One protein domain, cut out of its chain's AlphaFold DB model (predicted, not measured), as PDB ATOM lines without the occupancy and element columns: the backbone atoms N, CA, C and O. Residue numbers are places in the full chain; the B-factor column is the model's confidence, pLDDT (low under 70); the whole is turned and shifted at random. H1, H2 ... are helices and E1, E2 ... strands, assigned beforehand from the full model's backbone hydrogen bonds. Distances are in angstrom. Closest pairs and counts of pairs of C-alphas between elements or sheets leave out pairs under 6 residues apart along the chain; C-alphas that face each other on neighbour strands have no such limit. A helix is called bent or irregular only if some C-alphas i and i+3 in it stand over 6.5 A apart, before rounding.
ATOM      1  N   ALA A  33     111.435 -29.955 165.594       92.12
ATOM      2  CA  ALA A  33     109.997 -29.754 165.471       92.12
ATOM      3  C   ALA A  33     109.560 -28.791 166.575       92.12
ATOM      4  O   ALA A  33     109.927 -28.977 167.738       92.12
ATOM      5  N   LEU A  34     108.780 -27.770 166.219       95.06
ATOM      6  CA  LEU A  34     108.407 -26.696 167.133       95.06
ATOM      7  C   LEU A  34     106.900 -26.457 167.114       95.06
ATOM      8  O   LEU A  34     106.270 -26.325 166.069       95.06
ATOM      9  N   GLY A  35     106.329 -26.326 168.303       96.38
ATOM     10  CA  GLY A  35     104.987 -25.812 168.501       96.38
ATOM     11  C   GLY A  35     105.010 -24.676 169.503       96.38
ATOM     12  O   GLY A  35     105.573 -24.808 170.584       96.38
ATOM     13  N   ARG A  36     104.397 -23.551 169.145       97.19
ATOM     14  CA  ARG A  36     104.341 -22.366 169.999       97.19
ATOM     15  C   ARG A  36     102.932 -21.817 170.056       97.19
ATOM     16  O   ARG A  36     102.247 -21.752 169.029       97.19
ATOM     17  N   ASP A  37     102.510 -21.412 171.240       97.94
ATOM     18  CA  ASP A  37     101.225 -20.761 171.437       97.94
ATOM     19  C   ASP A  37     101.333 -19.593 172.410       97.94
ATOM     20  O   ASP A  37     102.171 -19.600 173.309       97.94
ATOM     21  N   LEU A  38     100.516 -18.572 172.167       97.25
ATOM     22  CA  LEU A  38     100.450 -17.351 172.958       97.25
ATOM     23  C   LEU A  38      99.033 -17.229 173.499       97.25
ATOM     24  O   LEU A  38      98.079 -17.217 172.726       97.25
ATOM     25  N   GLU A  39      98.921 -17.111 174.813       95.69
ATOM     26  CA  GLU A  39      97.672 -16.832 175.495       95.69
ATOM     27  C   GLU A  39      97.626 -15.370 175.878       95.69
ATOM     28  O   GLU A  39      98.460 -14.887 176.650       95.69
ATOM     29  N   THR A  40      96.655 -14.675 175.295       94.19
ATOM     30  CA  THR A  40      96.475 -13.245 175.503       94.19
ATOM     31  C   THR A  40      95.338 -12.928 176.466       94.19
ATOM     32  O   THR A  40      95.256 -11.812 176.966       94.19
ATOM     33  N   GLU A  41      94.438 -13.880 176.724       92.12
ATOM     34  CA  GLU A  41      93.312 -13.655 177.624       92.12
ATOM     35  C   GLU A  41      93.802 -13.683 179.070       92.12
ATOM     36  O   GLU A  41      94.320 -14.703 179.528       92.12
ATOM     37  N   MET A  42      93.679 -12.559 179.777       90.56
ATOM     38  CA  MET A  42      94.051 -12.460 181.187       90.56
ATOM     39  C   MET A  42      93.083 -13.287 182.047       90.56
ATOM     40  O   MET A  42      91.884 -13.302 181.766       90.56
ATOM     41  N   PRO A  43      93.572 -13.977 183.090       91.69
ATOM     42  CA  PRO A  43      92.697 -14.701 183.998       91.69
ATOM     43  C   PRO A  43      91.881 -13.705 184.835       91.69
ATOM     44  O   PRO A  43      92.324 -12.574 185.061       91.69
ATOM     45  N   ASP A  44      90.719 -14.135 185.328       90.75
ATOM     46  CA  ASP A  44      89.933 -13.321 186.262       90.75
ATOM     47  C   ASP A  44      90.757 -12.990 187.521       90.75
ATOM     48  O   ASP A  44      91.629 -13.755 187.951       90.75
ATOM     49  N   VAL A  45      90.491 -11.834 188.123       85.81
ATOM     50  CA  VAL A  45      91.190 -11.336 189.313       85.81
ATOM     51  C   VAL A  45      90.952 -12.250 190.515       85.81
ATOM     52  O   VAL A  45      91.825 -12.367 191.380       85.81
ATOM     53  N   ASP A  46      89.795 -12.906 190.569       90.62
ATOM     54  CA  ASP A  46      89.424 -13.878 191.598       90.62
ATOM     55  C   ASP A  46      89.723 -15.337 191.205       90.62
ATOM     56  O   ASP A  46      89.479 -16.244 192.008       90.62
ATOM     57  N   ALA A  47      90.313 -15.571 190.023       92.62
ATOM     58  CA  ALA A  47      90.635 -16.908 189.544       92.62
ATOM     59  C   ALA A  47      91.532 -17.650 190.541       92.62
ATOM     60  O   ALA A  47      92.604 -17.193 190.965       92.62
ATOM     61  N   THR A  48      91.113 -18.862 190.886       94.81
ATOM     62  CA  THR A  48      91.849 -19.715 191.812       94.81
ATOM     63  C   THR A  48      93.185 -20.150 191.205       94.81
ATOM     64  O   THR A  48      93.359 -20.247 189.987       94.81
ATOM     65  N   ALA A  49      94.149 -20.510 192.057       93.38
ATOM     66  CA  ALA A  49      95.437 -21.045 191.600       93.38
ATOM     67  C   ALA A  49      95.276 -22.281 190.689       93.38
ATOM     68  O   ALA A  49      96.066 -22.487 189.770       93.38
ATOM     69  N   SER A  50      94.237 -23.087 190.918       94.38
ATOM     70  CA  SER A  50      93.921 -24.259 190.097       94.38
ATOM     71  C   SER A  50      93.419 -23.882 188.702       94.38
ATOM     72  O   SER A  50      93.786 -24.543 187.733       94.38
ATOM     73  N   GLU A  51      92.596 -22.841 188.571       95.38
ATOM     74  CA  GLU A  51      92.119 -22.343 187.271       95.38
ATOM     75  C   GLU A  51      93.255 -21.716 186.468       95.38
ATOM     76  O   GLU A  51      93.421 -22.015 185.285       95.38
ATOM     77  N   ARG A  52      94.116 -20.948 187.135       95.44
ATOM     78  CA  ARG A  52      95.320 -20.363 186.532       95.44
ATOM     79  C   ARG A  52      96.308 -21.428 186.057       95.44
ATOM     80  O   ARG A  52      96.825 -21.344 184.946       95.44
ATOM     81  N   LEU A  53      96.491 -22.500 186.830       95.44
ATOM     82  CA  LEU A  53      97.299 -23.644 186.403       95.44
ATOM     83  C   LEU A  53      96.689 -24.357 185.185       95.44
ATOM     84  O   LEU A  53      97.413 -24.700 184.251       95.44
ATOM     85  N   LYS A  54      95.362 -24.554 185.167       95.12
ATOM     86  CA  LYS A  54      94.654 -25.130 184.010       95.12
ATOM     87  C   LYS A  54      94.817 -24.270 182.760       95.12
ATOM     88  O   LYS A  54      95.002 -24.834 181.688       95.12
ATOM     89  N   ARG A  55      94.796 -22.939 182.893       94.81
ATOM     90  CA  ARG A  55      95.072 -22.011 181.787       94.81
ATOM     91  C   ARG A  55      96.454 -22.276 181.197       94.81
ATOM     92  O   ARG A  55      96.531 -22.600 180.022       94.81
ATOM     93  N   ILE A  56      97.518 -22.254 182.004       95.38
ATOM     94  CA  ILE A  56      98.890 -22.530 181.529       95.38
ATOM     95  C   ILE A  56      98.976 -23.904 180.850       95.38
ATOM     96  O   ILE A  56      99.561 -24.037 179.774       95.38
ATOM     97  N   PHE A  57      98.350 -24.923 181.445       95.62
ATOM     98  CA  PHE A  57      98.317 -26.264 180.870       95.62
ATOM     99  C   PHE A  57      97.582 -26.314 179.521       95.62
ATOM    100  O   PHE A  57      98.036 -26.999 178.610       95.62
ATOM    101  N   ALA A  58      96.498 -25.554 179.349       96.69
ATOM    102  CA  ALA A  58      95.780 -25.470 178.079       96.69
ATOM    103  C   ALA A  58      96.647 -24.848 176.967       96.69
ATOM    104  O   ALA A  58      96.640 -25.334 175.837       96.69
ATOM    105  N   VAL A  59      97.440 -23.817 177.280       97.19
ATOM    106  CA  VAL A  59      98.399 -23.226 176.322       97.19
ATOM    107  C   VAL A  59      99.492 -24.229 175.961       97.19
ATOM    108  O   VAL A  59      99.830 -24.395 174.787       97.19
ATOM    109  N   LEU A  60     100.006 -24.957 176.956       97.44
ATOM    110  CA  LEU A  60     100.966 -26.036 176.740       97.44
ATOM    111  C   LEU A  60     100.393 -27.136 175.836       97.44
ATOM    112  O   LEU A  60     101.084 -27.599 174.931       97.44
ATOM    113  N   GLU A  61      99.140 -27.540 176.038       97.19
ATOM    114  CA  GLU A  61      98.473 -28.555 175.220       97.19
ATOM    115  C   GLU A  61      98.308 -28.102 173.761       97.19
ATOM    116  O   GLU A  61      98.578 -28.872 172.830       97.19
ATOM    117  N   LYS A  62      97.938 -26.834 173.541       97.94
ATOM    118  CA  LYS A  62      97.883 -26.229 172.200       97.94
ATOM    119  C   LYS A  62      99.273 -26.208 171.547       97.94
ATOM    120  O   LYS A  62      99.408 -26.624 170.394       97.94
ATOM    121  N   ALA A  63     100.312 -25.791 172.275       97.88
ATOM    122  CA  ALA A  63     101.694 -25.786 171.789       97.88
ATOM    123  C   ALA A  63     102.194 -27.205 171.455       97.88
ATOM    124  O   ALA A  63     102.725 -27.431 170.368       97.88
ATOM    125  N   TYR A  64     101.940 -28.188 172.323       97.31
ATOM    126  CA  TYR A  64     102.218 -29.605 172.067       97.31
ATOM    127  C   TYR A  64     101.509 -30.097 170.802       97.31
ATOM    128  O   TYR A  64     102.127 -30.750 169.962       97.31
ATOM    129  N   THR A  65     100.230 -29.756 170.631       97.25
ATOM    130  CA  THR A  65      99.446 -30.195 169.471       97.25
ATOM    131  C   THR A  65     100.041 -29.657 168.174       97.25
ATOM    132  O   THR A  65     100.120 -30.405 167.200       97.25
ATOM    133  N   LYS A  66     100.516 -28.402 168.169       97.25
ATOM    134  CA  LYS A  66     101.252 -27.805 167.041       97.25
ATOM    135  C   LYS A  66     102.571 -28.539 166.773       97.25
ATOM    136  O   LYS A  66     102.808 -28.925 165.634       97.25
ATOM    137  N   ALA A  67     103.366 -28.816 167.809       95.81
ATOM    138  CA  ALA A  67     104.625 -29.556 167.675       95.81
ATOM    139  C   ALA A  67     104.408 -30.984 167.142       95.81
ATOM    140  O   ALA A  67     105.198 -31.483 166.349       95.81
ATOM    141  N   ALA A  68     103.311 -31.640 167.535       95.56
ATOM    142  CA  ALA A  68     102.968 -33.005 167.134       95.56
ATOM    143  C   ALA A  68     102.418 -33.121 165.696       95.56
ATOM    144  O   ALA A  68     102.213 -34.244 165.198       95.56
ATOM    145  N   GLN A  69     102.151 -31.994 165.023       94.25
ATOM    146  CA  GLN A  69     101.620 -31.987 163.664       94.25
ATOM    147  C   GLN A  69     102.564 -32.688 162.689       94.25
ATOM    148  O   GLN A  69     103.782 -32.737 162.852       94.25
ATOM    149  N   ARG A  70     101.983 -33.245 161.623       90.88
ATOM    150  CA  ARG A  70     102.753 -33.956 160.594       90.88
ATOM    151  C   ARG A  70     103.730 -33.037 159.851       90.88
ATOM    152  O   ARG A  70     104.763 -33.530 159.415       90.88
ATOM    153  N   SER A  71     103.415 -31.752 159.704       90.06
ATOM    154  CA  SER A  71     104.300 -30.736 159.110       90.06
ATOM    155  C   SER A  71     105.604 -30.561 159.888       90.06
ATOM    156  O   SER A  71     106.655 -30.365 159.284       90.06
ATOM    157  N   GLU A  72     105.542 -30.688 161.210       92.38
ATOM    158  CA  GLU A  72     106.694 -30.581 162.101       92.38
ATOM    159  C   GLU A  72     107.394 -31.939 162.229       92.38
ATOM    160  O   GLU A  72     108.484 -32.156 161.701       92.38
ATOM    161  N   MET A  73     106.714 -32.924 162.817       93.00
ATOM    162  CA  MET A  73     107.305 -34.234 163.111       93.00
ATOM    163  C   MET A  73     107.669 -35.044 161.864       93.00
ATOM    164  O   MET A  73     108.556 -35.893 161.912       93.00
ATOM    165  N   GLY A  74     106.980 -34.822 160.742       92.50
ATOM    166  CA  GLY A  74     107.263 -35.516 159.486       92.50
ATOM    167  C   GLY A  74     108.629 -35.155 158.908       92.50
ATOM    168  O   GLY A  74     109.275 -36.027 158.331       92.50
ATOM    169  N   ARG A  75     109.091 -33.912 159.113       91.19
ATOM    170  CA  ARG A  75     110.433 -33.470 158.703       91.19
ATOM    171  C   ARG A  75     111.513 -34.214 159.487       91.19
ATOM    172  O   ARG A  75     112.418 -34.779 158.883       91.19
ATOM    173  N   LEU A  76     111.342 -34.338 160.806       92.62
ATOM    174  CA  LEU A  76     112.238 -35.141 161.647       92.62
ATOM    175  C   LEU A  76     112.225 -36.618 161.261       92.62
ATOM    176  O   LEU A  76     113.271 -37.252 161.168       92.62
ATOM    177  N   ALA A  77     111.044 -37.176 161.006       93.50
ATOM    178  CA  ALA A  77     110.907 -38.580 160.656       93.50
ATOM    179  C   ALA A  77     111.546 -38.927 159.299       93.50
ATOM    180  O   ALA A  77     112.065 -40.030 159.132       93.50
ATOM    181  N   ALA A  78     111.560 -37.995 158.339       92.62
ATOM    182  CA  ALA A  78     112.187 -38.193 157.031       92.62
ATOM    183  C   ALA A  78     113.699 -38.473 157.126       92.62
ATOM    184  O   ALA A  78     114.253 -39.164 156.274       92.62
ATOM    185  N   ARG A  79     114.355 -38.026 158.201       92.50
ATOM    186  CA  ARG A  79     115.784 -38.265 158.462       92.50
ATOM    187  C   ARG A  79     116.134 -39.730 158.726       92.50
ATOM    188  O   ARG A  79     117.286 -40.115 158.573       92.50
ATOM    189  N   PHE A  80     115.144 -40.555 159.068       92.56
ATOM    190  CA  PHE A  80     115.300 -42.003 159.236       92.56
ATOM    191  C   PHE A  80     115.210 -42.785 157.919       92.56
ATOM    192  O   PHE A  80     115.315 -44.008 157.926       92.56
ATOM    193  N   GLN A  81     114.956 -42.129 156.782       89.88
ATOM    194  CA  GLN A  81     114.950 -42.818 155.492       89.88
ATOM    195  C   GLN A  81     116.340 -43.377 155.153       89.88
ATOM    196  O   GLN A  81     117.349 -42.956 155.708       89.88
ATOM    197  N   ALA A  82     116.401 -44.296 154.185       81.50
ATOM    198  CA  ALA A  82     117.653 -44.931 153.765       81.50
ATOM    199  C   ALA A  82     118.729 -43.934 153.286       81.50
ATOM    200  O   ALA A  82     119.912 -44.213 153.415       81.50
ATOM    201  N   VAL A  83     118.315 -42.780 152.749       81.62
ATOM    202  CA  VAL A  83     119.204 -41.688 152.299       81.62
ATOM    203  C   VAL A  83     119.290 -40.559 153.348       81.62
ATOM    204  O   VAL A  83     119.912 -39.529 153.118       81.62
ATOM    205  N   GLY A  84     118.649 -40.725 154.507       80.81
ATOM    206  CA  GLY A  84     118.672 -39.754 155.597       80.81
ATOM    207  C   GLY A  84     119.928 -39.854 156.467       80.81
ATOM    208  O   GLY A  84     120.633 -40.867 156.488       80.81
ATOM    209  N   ASP A  85     120.199 -38.805 157.242       84.25
ATOM    210  CA  ASP A  85     121.345 -38.753 158.158       84.25
ATOM    211  C   ASP A  85     121.202 -39.695 159.371       84.25
ATOM    212  O   ASP A  85     122.177 -39.946 160.073       84.25
ATOM    213  N   ILE A  86     120.013 -40.272 159.587       88.81
ATOM    214  CA  ILE A  86     119.698 -41.258 160.636       88.81
ATOM    215  C   ILE A  86     119.271 -42.596 159.994       88.81
ATOM    216  O   ILE A  86     118.361 -43.290 160.450       88.81
ATOM    217  N   HIS A  87     119.935 -43.000 158.913       85.31
ATOM    218  CA  HIS A  87     119.647 -44.258 158.208       85.31
ATOM    219  C   HIS A  87     119.912 -45.521 159.052       85.31
ATOM    220  O   HIS A  87     119.319 -46.568 158.803       85.31
ATOM    221  N   HIS A  88     120.755 -45.442 160.091       89.50
ATOM    222  CA  HIS A  88     120.948 -46.529 161.063       89.50
ATOM    223  C   HIS A  88     119.837 -46.620 162.121       89.50
ATOM    224  O   HIS A  88     119.883 -47.496 162.981       89.50
ATOM    225  N   HIS A  89     118.846 -45.724 162.080       92.44
ATOM    226  CA  HIS A  89     117.733 -45.654 163.028       92.44
ATOM    227  C   HIS A  89     118.137 -45.489 164.504       92.44
ATOM    228  O   HIS A  89     117.357 -45.815 165.398       92.44
ATOM    229  N   HIS A  90     119.341 -44.978 164.770       94.38
ATOM    230  CA  HIS A  90     119.795 -44.610 166.109       94.38
ATOM    231  C   HIS A  90     119.876 -43.093 166.220       94.38
ATOM    232  O   HIS A  90     120.614 -42.452 165.474       94.38
ATOM    233  N   ALA A  91     119.111 -42.520 167.144       94.12
ATOM    234  CA  ALA A  91     119.056 -41.081 167.357       94.12
ATOM    235  C   ALA A  91     119.039 -40.742 168.844       94.12
ATOM    236  O   ALA A  91     118.552 -41.517 169.664       94.12
ATOM    237  N   ARG A  92     119.515 -39.550 169.184       94.62
ATOM    238  CA  ARG A  92     119.333 -38.932 170.500       94.62
ATOM    239  C   ARG A  92     118.621 -37.610 170.325       94.62
ATOM    240  O   ARG A  92     118.793 -36.938 169.311       94.62
ATOM    241  N   GLY A  93     117.838 -37.233 171.314       94.50
ATOM    242  CA  GLY A  93     117.101 -35.990 171.255       94.50
ATOM    243  C   GLY A  93     116.670 -35.522 172.621       94.50
ATOM    244  O   GLY A  93     116.912 -36.167 173.643       94.50
ATOM    245  N   ASP A  94     116.020 -34.376 172.617       96.38
ATOM    246  CA  ASP A  94     115.441 -33.794 173.805       96.38
ATOM    247  C   ASP A  94     114.112 -33.125 173.474       96.38
ATOM    248  O   ASP A  94     113.920 -32.545 172.404       96.38
ATOM    249  N   VAL A  95     113.166 -33.271 174.396       97.75
ATOM    250  CA  VAL A  95     111.904 -32.541 174.399       97.75
ATOM    251  C   VAL A  95     112.032 -31.436 175.428       97.75
ATOM    252  O   VAL A  95     112.303 -31.708 176.599       97.75
ATOM    253  N   SER A  96     111.821 -30.196 175.008       97.56
ATOM    254  CA  SER A  96     111.860 -29.034 175.885       97.56
ATOM    255  C   SER A  96     110.536 -28.280 175.886       97.56
ATOM    256  O   SER A  96     109.801 -28.254 174.897       97.56
ATOM    257  N   ILE A  97     110.230 -27.692 177.038       98.31
ATOM    258  CA  ILE A  97     109.116 -26.777 177.268       98.31
ATOM    259  C   ILE A  97     109.717 -25.479 177.789       98.31
ATOM    260  O   ILE A  97     110.499 -25.515 178.738       98.31
ATOM    261  N   SER A  98     109.331 -24.353 177.205       97.81
ATOM    262  CA  SER A  98     109.628 -23.014 177.708       97.81
ATOM    263  C   SER A  98     108.315 -22.276 177.943       97.81
ATOM    264  O   SER A  98     107.462 -22.247 177.054       97.81
ATOM    265  N   VAL A  99     108.140 -21.732 179.145       97.88
ATOM    266  CA  VAL A  99     107.010 -20.881 179.533       97.88
ATOM    267  C   VAL A  99     107.548 -19.479 179.786       97.88
ATOM    268  O   VAL A  99     108.394 -19.293 180.659       97.88
ATOM    269  N   GLN A 100     107.056 -18.512 179.018       97.50
ATOM    270  CA  GLN A 100     107.472 -17.114 179.070       97.50
ATOM    271  C   GLN A 100     106.332 -16.259 179.610       97.50
ATOM    272  O   GLN A 100     105.189 -16.372 179.150       97.50
ATOM    273  N   TYR A 101     106.655 -15.387 180.560       96.31
ATOM    274  CA  TYR A 101     105.720 -14.473 181.210       96.31
ATOM    275  C   TYR A 101     105.964 -13.067 180.664       96.31
ATOM    276  O   TYR A 101     106.814 -12.341 181.166       96.31
ATOM    277  N   LEU A 102     105.271 -12.701 179.583       95.12
ATOM    278  CA  LEU A 102     105.682 -11.571 178.737       95.12
ATOM    279  C   LEU A 102     105.540 -10.200 179.410       95.12
ATOM    280  O   LEU A 102     106.247  -9.268 179.039       95.12
ATOM    281  N   ASP A 103     104.652 -10.089 180.395       93.94
ATOM    282  CA  ASP A 103     104.393  -8.842 181.123       93.94
ATOM    283  C   ASP A 103     105.005  -8.845 182.532       93.94
ATOM    284  O   ASP A 103     104.613  -8.050 183.388       93.94
ATOM    285  N   HIS A 104     105.940  -9.757 182.805       95.06
ATOM    286  CA  HIS A 104     106.579  -9.890 184.109       95.06
ATOM    287  C   HIS A 104     108.101  -9.991 183.969       95.06
ATOM    288  O   HIS A 104     108.614 -10.625 183.056       95.06
ATOM    289  N   GLU A 105     108.855  -9.447 184.926       93.75
ATOM    290  CA  GLU A 105     110.332  -9.486 184.929       93.75
ATOM    291  C   GLU A 105     110.921 -10.880 185.238       93.75
ATOM    292  O   GLU A 105     112.130 -11.043 185.404       93.75
ATOM    293  N   ARG A 106     110.071 -11.906 185.367       93.38
ATOM    294  CA  ARG A 106     110.491 -13.251 185.767       93.38
ATOM    295  C   ARG A 106     111.147 -13.938 184.573       93.38
ATOM    296  O   ARG A 106     110.632 -13.872 183.463       93.38
ATOM    297  N   PHE A 107     112.246 -14.644 184.821       93.31
ATOM    298  CA  PHE A 107     112.882 -15.472 183.801       93.31
ATOM    299  C   PHE A 107     111.969 -16.599 183.307       93.31
ATOM    300  O   PHE A 107     111.137 -17.118 184.052       93.31
ATOM    301  N   ASP A 108     112.196 -17.017 182.063       94.25
ATOM    302  CA  ASP A 108     111.482 -18.129 181.449       94.25
ATOM    303  C   ASP A 108     111.656 -19.426 182.246       94.25
ATOM    304  O   ASP A 108     112.766 -19.845 182.597       94.25
ATOM    305  N   ASP A 109     110.546 -20.120 182.451       96.00
ATOM    306  CA  ASP A 109     110.549 -21.435 183.063       96.00
ATOM    307  C   ASP A 109     110.798 -22.488 181.976       96.00
ATOM    308  O   ASP A 109     109.954 -22.743 181.115       96.00
ATOM    309  N   VAL A 110     111.972 -23.130 182.028       96.88
ATOM    310  CA  VAL A 110     112.397 -24.140 181.041       96.88
ATOM    311  C   VAL A 110     112.507 -25.537 181.653       96.88
ATOM    312  O   VAL A 110     113.222 -25.753 182.639       96.88
ATOM    313  N   GLY A 111     111.816 -26.510 181.060       96.56
ATOM    314  CA  GLY A 111     111.880 -27.934 181.399       96.56
ATOM    315  C   GLY A 111     112.399 -28.758 180.223       96.56
ATOM    316  O   GLY A 111     112.014 -28.505 179.088       96.56
ATOM    317  N   VAL A 112     113.252 -29.752 180.488       97.06
ATOM    318  CA  VAL A 112     113.847 -30.612 179.448       97.06
ATOM    319  C   VAL A 112     113.744 -32.090 179.830       97.06
ATOM    320  O   VAL A 112     113.960 -32.489 180.986       97.06
ATOM    321  N   SER A 113     113.432 -32.920 178.839       97.75
ATOM    322  CA  SER A 113     113.413 -34.375 178.925       97.75
ATOM    323  C   SER A 113     114.202 -34.989 177.763       97.75
ATOM    324  O   SER A 113     113.715 -34.966 176.633       97.75
ATOM    325  N   PRO A 114     115.403 -35.541 178.010       97.00
ATOM    326  CA  PRO A 114     116.157 -36.249 176.981       97.00
ATOM    327  C   PRO A 114     115.497 -37.589 176.627       97.00
ATOM    328  O   PRO A 114     114.828 -38.194 177.468       97.00
ATOM    329  N   PHE A 115     115.730 -38.066 175.405       96.56
ATOM    330  CA  PHE A 115     115.337 -39.391 174.928       96.56
ATOM    331  C   PHE A 115     116.384 -39.967 173.961       96.56
ATOM    332  O   PHE A 115     117.219 -39.255 173.395       96.56
ATOM    333  N   GLU A 116     116.335 -41.279 173.756       95.94
ATOM    334  CA  GLU A 116     117.161 -41.991 172.783       95.94
ATOM    335  C   GLU A 116     116.270 -42.959 172.011       95.94
ATOM    336  O   GLU A 116     115.501 -43.695 172.615       95.94
ATOM    337  N   ILE A 117     116.381 -42.945 170.683       95.38
ATOM    338  CA  ILE A 117     115.700 -43.880 169.791       95.38
ATOM    339  C   ILE A 117     116.715 -44.918 169.353       95.38
ATOM    340  O   ILE A 117     117.701 -44.589 168.692       95.38
ATOM    341  N   ARG A 118     116.467 -46.175 169.696       94.81
ATOM    342  CA  ARG A 118     117.287 -47.320 169.307       94.81
ATOM    343  C   ARG A 118     116.725 -47.979 168.038       94.81
ATOM    344  O   ARG A 118     115.509 -47.983 167.828       94.81
ATOM    345  N   PRO A 119     117.566 -48.649 167.226       93.44
ATOM    346  CA  PRO A 119     117.111 -49.265 165.977       93.44
ATOM    347  C   PRO A 119     115.981 -50.292 166.155       93.44
ATOM    348  O   PRO A 119     115.095 -50.397 165.304       93.44
ATOM    349  N   TYR A 120     115.982 -51.032 167.271       93.00
ATOM    350  CA  TYR A 120     114.939 -52.017 167.559       93.00
ATOM    351  C   TYR A 120     113.568 -51.369 167.793       93.00
ATOM    352  O   TYR A 120     112.562 -51.975 167.452       93.00
ATOM    353  N   GLU A 121     113.500 -50.128 168.275       93.94
ATOM    354  CA  GLU A 121     112.228 -49.435 168.520       93.94
ATOM    355  C   GLU A 121     111.537 -49.059 167.207       93.94
ATOM    356  O   GLU A 121     110.320 -49.192 167.067       93.94
ATOM    357  N   VAL A 122     112.319 -48.665 166.196       93.06
ATOM    358  CA  VAL A 122     111.813 -48.434 164.834       93.06
ATOM    359  C   VAL A 122     111.393 -49.759 164.182       93.06
ATOM    360  O   VAL A 122     110.377 -49.819 163.481       93.06
ATOM    361  N   ALA A 123     112.134 -50.842 164.441       91.69
ATOM    362  CA  ALA A 123     111.782 -52.182 163.973       91.69
ATOM    363  C   ALA A 123     110.524 -52.746 164.660       91.69
ATOM    364  O   ALA A 123     109.734 -53.439 164.020       91.69
ATOM    365  N   ASP A 124     110.293 -52.426 165.930       93.38
ATOM    366  CA  ASP A 124     109.075 -52.799 166.645       93.38
ATOM    367  C   ASP A 124     107.880 -51.977 166.160       93.38
ATOM    368  O   ASP A 124     106.816 -52.540 165.896       93.38
ATOM    369  N   ALA A 125     108.069 -50.680 165.897       93.44
ATOM    370  CA  ALA A 125     107.034 -49.837 165.303       93.44
ATOM    371  C   ALA A 125     106.538 -50.381 163.952       93.44
ATOM    372  O   ALA A 125     105.341 -50.297 163.675       93.44
ATOM    373  N   LYS A 126     107.406 -51.019 163.149       92.62
ATOM    374  CA  LYS A 126     107.021 -51.710 161.900       92.62
ATOM    375  C   LYS A 126     105.944 -52.779 162.113       92.62
ATOM    376  O   LYS A 126     105.093 -52.958 161.238       92.62
ATOM    377  N   LYS A 127     105.962 -53.496 163.245       92.75
ATOM    378  CA  LYS A 127     104.954 -54.529 163.563       92.75
ATOM    379  C   LYS A 127     103.567 -53.907 163.738       92.75
ATOM    380  O   LYS A 127     102.568 -54.503 163.346       92.75
ATOM    381  N   GLU A 128     103.515 -52.693 164.279       90.06
ATOM    382  CA  GLU A 128     102.274 -51.971 164.563       90.06
ATOM    383  C   GLU A 128     101.757 -51.182 163.353       90.06
ATOM    384  O   GLU A 128     100.562 -51.197 163.060       90.06
ATOM    385  N   THR A 129     102.645 -50.498 162.629       91.12
ATOM    386  CA  THR A 129     102.300 -49.691 161.443       91.12
ATOM    387  C   THR A 129     102.057 -50.537 160.194       91.12
ATOM    388  O   THR A 129     101.432 -50.055 159.250       91.12
ATOM    389  N   LYS A 130     102.563 -51.780 160.171       93.44
ATOM    390  CA  LYS A 130     102.501 -52.713 159.036       93.44
ATOM    391  C   LYS A 130     103.144 -52.163 157.755       93.44
ATOM    392  O   LYS A 130     102.728 -52.514 156.654       93.44
ATOM    393  N   THR A 131     104.169 -51.315 157.874       92.00
ATOM    394  CA  THR A 131     104.891 -50.756 156.720       92.00
ATOM    395  C   THR A 131     106.406 -50.897 156.843       92.00
ATOM    396  O   THR A 131     106.987 -50.762 157.917       92.00
ATOM    397  N   SER A 132     107.076 -51.149 155.716       89.69
ATOM    398  CA  SER A 132     108.542 -51.146 155.614       89.69
ATOM    399  C   SER A 132     109.144 -49.737 155.587       89.69
ATOM    400  O   SER A 132     110.362 -49.601 155.666       89.69
ATOM    401  N   ARG A 133     108.312 -48.696 155.485       92.25
ATOM    402  CA  ARG A 133     108.740 -47.298 155.437       92.25
ATOM    403  C   ARG A 133     109.299 -46.823 156.780       92.25
ATOM    404  O   ARG A 133     108.548 -46.633 157.737       92.25
ATOM    405  N   ALA A 134     110.613 -46.602 156.827       91.38
ATOM    406  CA  ALA A 134     111.326 -46.171 158.028       91.38
ATOM    407  C   ALA A 134     110.826 -44.827 158.578       91.38
ATOM    408  O   ALA A 134     110.643 -44.701 159.784       91.38
ATOM    409  N   ASP A 135     110.505 -43.864 157.711       92.19
ATOM    410  CA  ASP A 135     109.960 -42.560 158.106       92.19
ATOM    411  C   ASP A 135     108.604 -42.676 158.814       92.19
ATOM    412  O   ASP A 135     108.368 -42.049 159.844       92.19
ATOM    413  N   VAL A 136     107.702 -43.521 158.318       94.62
ATOM    414  CA  VAL A 136     106.397 -43.748 158.958       94.62
ATOM    415  C   VAL A 136     106.562 -44.413 160.329       94.62
ATOM    416  O   VAL A 136     105.854 -44.060 161.276       94.62
ATOM    417  N   ASN A 137     107.512 -45.339 160.452       95.81
ATOM    418  CA  ASN A 137     107.815 -46.029 161.707       95.81
ATOM    419  C   ASN A 137     108.448 -45.073 162.725       95.81
ATOM    420  O   ASN A 137     107.979 -44.982 163.860       95.81
ATOM    421  N   ALA A 138     109.440 -44.294 162.296       94.88
ATOM    422  CA  ALA A 138     110.084 -43.274 163.111       94.88
ATOM    423  C   ALA A 138     109.091 -42.201 163.570       94.88
ATOM    424  O   ALA A 138     109.106 -41.825 164.736       94.88
ATOM    425  N   LEU A 139     108.161 -41.766 162.712       95.81
ATOM    426  CA  LEU A 139     107.120 -40.805 163.089       95.81
ATOM    427  C   LEU A 139     106.262 -41.306 164.262       95.81
ATOM    428  O   LEU A 139     105.854 -40.518 165.117       95.81
ATOM    429  N   ARG A 140     105.975 -42.612 164.315       95.62
ATOM    430  CA  ARG A 140     105.235 -43.217 165.430       95.62
ATOM    431  C   ARG A 140     106.048 -43.177 166.722       95.62
ATOM    432  O   ARG A 140     105.507 -42.758 167.744       95.62
ATOM    433  N   VAL A 141     107.321 -43.570 166.663       96.62
ATOM    434  CA  VAL A 141     108.239 -43.526 167.815       96.62
ATOM    435  C   VAL A 141     108.402 -42.090 168.311       96.62
ATOM    436  O   VAL A 141     108.138 -41.804 169.471       96.62
ATOM    437  N   LEU A 142     108.694 -41.151 167.414       96.38
ATOM    438  CA  LEU A 142     108.879 -39.739 167.737       96.38
ATOM    439  C   LEU A 142     107.647 -39.106 168.406       96.38
ATOM    440  O   LEU A 142     107.789 -38.293 169.312       96.38
ATOM    441  N   ARG A 143     106.423 -39.479 168.006       96.12
ATOM    442  CA  ARG A 143     105.198 -39.012 168.685       96.12
ATOM    443  C   ARG A 143     105.056 -39.569 170.097       96.12
ATOM    444  O   ARG A 143     104.548 -38.872 170.975       96.12
ATOM    445  N   LYS A 144     105.473 -40.819 170.311       96.75
ATOM    446  CA  LYS A 144     105.496 -41.438 171.640       96.75
ATOM    447  C   LYS A 144     106.502 -40.717 172.539       96.75
ATOM    448  O   LYS A 144     106.123 -40.322 173.641       96.75
ATOM    449  N   GLU A 145     107.708 -40.468 172.030       97.19
ATOM    450  CA  GLU A 145     108.754 -39.728 172.744       97.19
ATOM    451  C   GLU A 145     108.347 -38.280 173.029       97.19
ATOM    452  O   GLU A 145     108.500 -37.822 174.156       97.19
ATOM    453  N   LEU A 146     107.721 -37.576 172.079       97.38
ATOM    454  CA  LEU A 146     107.183 -36.234 172.318       97.38
ATOM    455  C   LEU A 146     106.144 -36.238 173.452       97.38
ATOM    456  O   LEU A 146     106.230 -35.422 174.367       97.38
ATOM    457  N   ARG A 147     105.169 -37.158 173.430       97.06
ATOM    458  CA  ARG A 147     104.126 -37.230 174.470       97.06
ATOM    459  C   ARG A 147     104.718 -37.532 175.848       97.06
ATOM    460  O   ARG A 147     104.360 -36.868 176.819       97.06
ATOM    461  N   GLY A 148     105.593 -38.533 175.939       97.44
ATOM    462  CA  GLY A 148     106.260 -38.895 177.192       97.44
ATOM    463  C   GLY A 148     107.181 -37.781 177.693       97.44
ATOM    464  O   GLY A 148     107.134 -37.418 178.867       97.44
ATOM    465  N   GLY A 149     107.952 -37.187 176.785       97.12
ATOM    466  CA  GLY A 149     108.894 -36.112 177.063       97.12
ATOM    467  C   GLY A 149     108.222 -34.828 177.537       97.12
ATOM    468  O   GLY A 149     108.700 -34.239 178.500       97.12
ATOM    469  N   VAL A 150     107.088 -34.423 176.949       97.50
ATOM    470  CA  VAL A 150     106.317 -33.258 177.426       97.50
ATOM    471  C   VAL A 150     105.820 -33.486 178.852       97.50
ATOM    472  O   VAL A 150     105.979 -32.613 179.699       97.50
ATOM    473  N   LEU A 151     105.271 -34.666 179.154       96.88
ATOM    474  CA  LEU A 151     104.807 -34.977 180.509       96.88
ATOM    475  C   LEU A 151     105.961 -34.957 181.521       96.88
ATOM    476  O   LEU A 151     105.844 -34.329 182.572       96.88
ATOM    477  N   ALA A 152     107.090 -35.588 181.193       97.62
ATOM    478  CA  ALA A 152     108.265 -35.622 182.060       97.62
ATOM    479  C   ALA A 152     108.906 -34.234 182.240       97.62
ATOM    480  O   ALA A 152     109.313 -33.871 183.345       97.62
ATOM    481  N   ALA A 153     108.986 -33.436 181.172       97.31
ATOM    482  CA  ALA A 153     109.489 -32.067 181.225       97.31
ATOM    483  C   ALA A 153     108.570 -31.173 182.068       97.31
ATOM    484  O   ALA A 153     109.068 -30.418 182.903       97.31
ATOM    485  N   TYR A 154     107.248 -31.300 181.912       96.00
ATOM    486  CA  TYR A 154     106.277 -30.531 182.687       96.00
ATOM    487  C   TYR A 154     106.311 -30.891 184.173       96.00
ATOM    488  O   TYR A 154     106.311 -29.992 185.001       96.00
ATOM    489  N   GLN A 155     106.438 -32.171 184.537       96.12
ATOM    490  CA  GLN A 155     106.575 -32.580 185.945       96.12
ATOM    491  C   GLN A 155     107.775 -31.914 186.639       96.12
ATOM    492  O   GLN A 155     107.678 -31.504 187.793       96.12
ATOM    493  N   LYS A 156     108.902 -31.750 185.933       95.25
ATOM    494  CA  LYS A 156     110.076 -31.011 186.440       95.25
ATOM    495  C   LYS A 156     109.858 -29.494 186.481       95.25
ATOM    496  O   LYS A 156     110.574 -28.779 187.181       95.25
ATOM    497  N   LEU A 157     108.939 -28.988 185.667       95.12
ATOM    498  CA  LEU A 157     108.629 -27.569 185.531       95.12
ATOM    499  C   LEU A 157     107.562 -27.104 186.527       95.12
ATOM    500  O   LEU A 157     107.600 -25.963 186.976       95.12
ATOM    501  N   GLU A 158     106.641 -27.993 186.898       94.88
ATOM    502  CA  GLU A 158     105.438 -27.696 187.672       94.88
ATOM    503  C   GLU A 158     105.701 -26.900 188.964       94.88
ATOM    504  O   GLU A 158     104.966 -25.937 189.198       94.88
ATOM    505  N   PRO A 159     106.733 -27.196 189.785       96.00
ATOM    506  CA  PRO A 159     107.007 -26.396 190.979       96.00
ATOM    507  C   PRO A 159     107.274 -24.921 190.654       96.00
ATOM    508  O   PRO A 159     106.740 -24.039 191.319       96.00
ATOM    509  N   ARG A 160     108.019 -24.650 189.575       95.50
ATOM    510  CA  ARG A 160     108.354 -23.287 189.150       95.50
ATOM    511  C   ARG A 160     107.141 -22.548 188.597       95.50
ATOM    512  O   ARG A 160     106.921 -21.402 188.968       95.50
ATOM    513  N   VAL A 161     106.292 -23.235 187.832       95.75
ATOM    514  CA  VAL A 161     105.009 -22.678 187.365       95.75
ATOM    515  C   VAL A 161     104.107 -22.315 188.546       95.75
ATOM    516  O   VAL A 161     103.461 -21.271 188.544       95.75
ATOM    517  N   ARG A 162     104.070 -23.150 189.591       96.31
ATOM    518  CA  ARG A 162     103.312 -22.848 190.815       96.31
ATOM    519  C   ARG A 162     103.875 -21.638 191.553       96.31
ATOM    520  O   ARG A 162     103.090 -20.853 192.080       96.31
ATOM    521  N   ASP A 163     105.192 -21.467 191.572       95.94
ATOM    522  CA  ASP A 163     105.817 -20.268 192.128       95.94
ATOM    523  C   ASP A 163     105.498 -19.025 191.283       95.94
ATOM    524  O   ASP A 163     105.113 -18.005 191.842       95.94
ATOM    525  N   ALA A 164     105.502 -19.126 189.951       95.19
ATOM    526  CA  ALA A 164     105.063 -18.041 189.069       95.19
ATOM    527  C   ALA A 164     103.609 -17.614 189.355       95.19
ATOM    528  O   ALA A 164     103.303 -16.422 189.390       95.19
ATOM    529  N   ILE A 165     102.731 -18.582 189.649       95.38
ATOM    530  CA  ILE A 165     101.344 -18.331 190.065       95.38
ATOM    531  C   ILE A 165     101.267 -17.583 191.399       95.38
ATOM    532  O   ILE A 165     100.426 -16.688 191.556       95.38
ATOM    533  N   ARG A 166     102.136 -17.914 192.359       94.38
ATOM    534  CA  ARG A 166     102.221 -17.201 193.645       94.38
ATOM    535  C   ARG A 166     102.694 -15.763 193.455       94.38
ATOM    536  O   ARG A 166     102.093 -14.862 194.032       94.38
ATOM    537  N   ASP A 167     103.676 -15.566 192.581       93.94
ATOM    538  CA  ASP A 167     104.252 -14.257 192.254       93.94
ATOM    539  C   ASP A 167     103.360 -13.423 191.321       93.94
ATOM    540  O   ASP A 167     103.667 -12.269 191.040       93.94
ATOM    541  N   ARG A 168     102.233 -13.984 190.860       93.62
ATOM    542  CA  ARG A 168     101.302 -13.362 189.902       93.62
ATOM    543  C   ARG A 168     101.903 -13.096 188.515       93.62
ATOM    544  O   ARG A 168     101.352 -12.301 187.758       93.62
ATOM    545  N   ALA A 169     102.961 -13.808 188.137       93.50
ATOM    546  CA  ALA A 169     103.615 -13.647 186.838       93.50
ATOM    547  C   ALA A 169     102.753 -14.111 185.649       93.50
ATOM    548  O   ALA A 169     102.850 -13.570 184.554       93.50
ATOM    549  N   ASP A 170     101.858 -15.072 185.857       92.88
ATOM    550  CA  ASP A 170     100.884 -15.557 184.870       92.88
ATOM    551  C   ASP A 170      99.633 -14.671 184.747       92.88
ATOM    552  O   ASP A 170      98.743 -14.998 183.965       92.88
ATOM    553  N   MET A 171      99.520 -13.566 185.494       93.44
ATOM    554  CA  MET A 171      98.364 -12.666 185.368       93.44
ATOM    555  C   MET A 171      98.332 -11.930 184.020       93.44
ATOM    556  O   MET A 171      97.269 -11.474 183.610       93.44
ATOM    557  N   GLY A 172      99.473 -11.824 183.338       92.62
ATOM    558  CA  GLY A 172      99.578 -11.259 181.995       92.62
ATOM    559  C   GLY A 172      99.481 -12.303 180.880       92.62
ATOM    560  O   GLY A 172      98.903 -13.388 181.026       92.62
ATOM    561  N   HIS A 173     100.074 -11.956 179.747       95.81
ATOM    562  CA  HIS A 173     100.233 -12.792 178.573       95.81
ATOM    563  C   HIS A 173     101.294 -13.869 178.805       95.81
ATOM    564  O   HIS A 173     102.379 -13.616 179.340       95.81
ATOM    565  N   ILE A 174     100.990 -15.082 178.351       96.56
ATOM    566  CA  ILE A 174     101.859 -16.245 178.536       96.56
ATOM    567  C   ILE A 174     102.132 -16.870 177.184       96.56
ATOM    568  O   ILE A 174     101.206 -17.204 176.447       96.56
ATOM    569  N   GLN A 175     103.403 -17.077 176.868       97.75
ATOM    570  CA  GLN A 175     103.807 -17.845 175.698       97.75
ATOM    571  C   GLN A 175     104.363 -19.192 176.142       97.75
ATOM    572  O   GLN A 175     105.190 -19.260 177.046       97.75
ATOM    573  N   VAL A 176     103.923 -20.266 175.491       98.19
ATOM    574  CA  VAL A 176     104.490 -21.598 175.698       98.19
ATOM    575  C   VAL A 176     105.060 -22.111 174.388       98.19
ATOM    576  O   VAL A 176     104.392 -22.102 173.351       98.19
ATOM    577  N   GLN A 177     106.299 -22.588 174.443       98.19
ATOM    578  CA  GLN A 177     106.979 -23.244 173.337       98.19
ATOM    579  C   GLN A 177     107.335 -24.678 173.725       98.19
ATOM    580  O   GLN A 177     107.955 -24.919 174.756       98.19
ATOM    581  N   VAL A 178     106.964 -25.623 172.865       98.19
ATOM    582  CA  VAL A 178     107.385 -27.022 172.914       98.19
ATOM    583  C   VAL A 178     108.326 -27.264 171.746       98.19
ATOM    584  O   VAL A 178     108.012 -26.921 170.603       98.19
ATOM    585  N   THR A 179     109.489 -27.842 172.013       96.94
ATOM    586  CA  THR A 179     110.488 -28.155 170.985       96.94
ATOM    587  C   THR A 179     110.947 -29.596 171.135       96.94
ATOM    588  O   THR A 179     111.178 -30.066 172.246       96.94
ATOM    589  N   VAL A 180     111.064 -30.299 170.013       96.44
ATOM    590  CA  VAL A 180     111.722 -31.606 169.922       96.44
ATOM    591  C   VAL A 180     112.947 -31.426 169.055       96.44
ATOM    592  O   VAL A 180     112.805 -31.086 167.883       96.44
ATOM    593  N   ASP A 181     114.124 -31.667 169.614       94.12
ATOM    594  CA  ASP A 181     115.373 -31.713 168.861       94.12
ATOM    595  C   ASP A 181     115.808 -33.161 168.645       94.12
ATOM    596  O   ASP A 181     115.594 -34.029 169.496       94.12
ATOM    597  N   LEU A 182     116.397 -33.429 167.481       93.19
ATOM    598  CA  LEU A 182     116.846 -34.757 167.098       93.19
ATOM    599  C   LEU A 182     118.230 -34.711 166.449       93.19
ATOM    600  O   LEU A 182     118.496 -33.954 165.510       93.19
ATOM    601  N   ARG A 183     119.106 -35.608 166.885       91.56
ATOM    602  CA  ARG A 183     120.494 -35.731 166.440       91.56
ATOM    603  C   ARG A 183     120.790 -37.206 166.147       91.56
ATOM    604  O   ARG A 183     120.255 -38.068 166.851       91.56
ATOM    605  N   PRO A 184     121.622 -37.528 165.143       89.75
ATOM    606  CA  PRO A 184     122.096 -38.896 164.965       89.75
ATOM    607  C   PRO A 184     122.789 -39.387 166.244       89.75
ATOM    608  O   PRO A 184     123.511 -38.628 166.892       89.75
ATOM    609  N   GLY A 185     122.529 -40.633 166.633       83.75
ATOM    610  CA  GLY A 185     123.251 -41.287 167.721       83.75
ATOM    611  C   GLY A 185     124.655 -41.693 167.271       83.75
ATOM    612  O   GLY A 185     124.899 -41.890 166.082       83.75
ATOM    613  N   GLU A 186     125.584 -41.829 168.217       73.56
ATOM    614  CA  GLU A 186     126.891 -42.421 167.923       73.56
ATOM    615  C   GLU A 186     126.710 -43.888 167.522       73.56
ATOM    616  O   GLU A 186     126.340 -44.732 168.343       73.56
TER     617      GLU A 186
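This is residues 33 to 186 of the 205 residues of an uncharacterized protein of Gemmatimonadetes bacterium (UniProt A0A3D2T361). A long, twisted four-stranded sheet has helices over one face and its other face bare: H1 covers the E1 side, and H4a, the long arm of the bent helix H4, covers the E3 side, running the other way. H2 and H3 pack on H4a near one end of the rod, and H4b packs on H1 near the other. The printed part has 154 residues, with E1 H1 H2 E2 E3 H3 H4 E4 along the chain, four helices and four strands, mixed in class; the antiparallel sheet runs E1 E4 E2 E3. The rod spans 55 by 26 by 21 A and is only just compact, close to loose, with a radius of gyration of the C-alphas of 17.6 A.

E1, residues 33 to 39, is an edge strand and the antiparallel neighbour of E4, residues 174 to 184; N 35 and O 178 are 2.9 A apart. H1, residues 49 to 67, is on the sheet over E1 and E4, at a height over the sheet of 8.3 A. H2, residues 70 to 78, is on the same face, over none of the strands. E2, residues 91 to 101, is antiparallel to E4, with N 96 and O 179 2.8 A apart. E2 forms a hairpin with the other edge strand, E3, residues 109 to 117, where N 95 and O 113 are 2.9 A apart. H3, residues 119 to 129, is not on the sheet. H4, residues 134 to 166, was assigned as one helix by its hydrogen bonds but is bent, C-alphas 156 and 159 being 7.2 A apart; its arms H4a, residues 134 to 156, and H4b, residues 159 to 166, stand at a steep tilt of 54 degrees. H4a is on the same face as H1, at a height over the sheet of 7.6 A. H4a touches H2 with residues 135 to 143 alone, the closest C-alphas being those of Ala 77 and Asp 135, 4.8 A. H3 and H4a touch, about perpendicular at 73 degrees, closest at the C-alphas of Ala 125 and Asn 137, 5.3 A. H1 touches H4b with residues 49 to 53 alone, closest at the C-alphas of Ala 49 and Ile 165, 6.7 A. Every O i to N i+4 pair is within hydrogen-bond range in H1, H4a and H4b; 3 of 5 are in H2 and 5 of 7 in H3.

E1 begins at C-alpha 33, (109.997, -29.754, 165.471). H1 is 27.0 A long, E2 32.8 A, E3 26.6 A, H4a 32.2 A and E4 33.3 A, ending at C-alpha 184, (122.096, -38.896, 164.965).

The C-alphas of Asp 46 and Val 83, the two farthest apart, are 56.6 A apart. The printed part has no cut; H2 to E2 is the long link. No printed residue is under 70 in pLDDT.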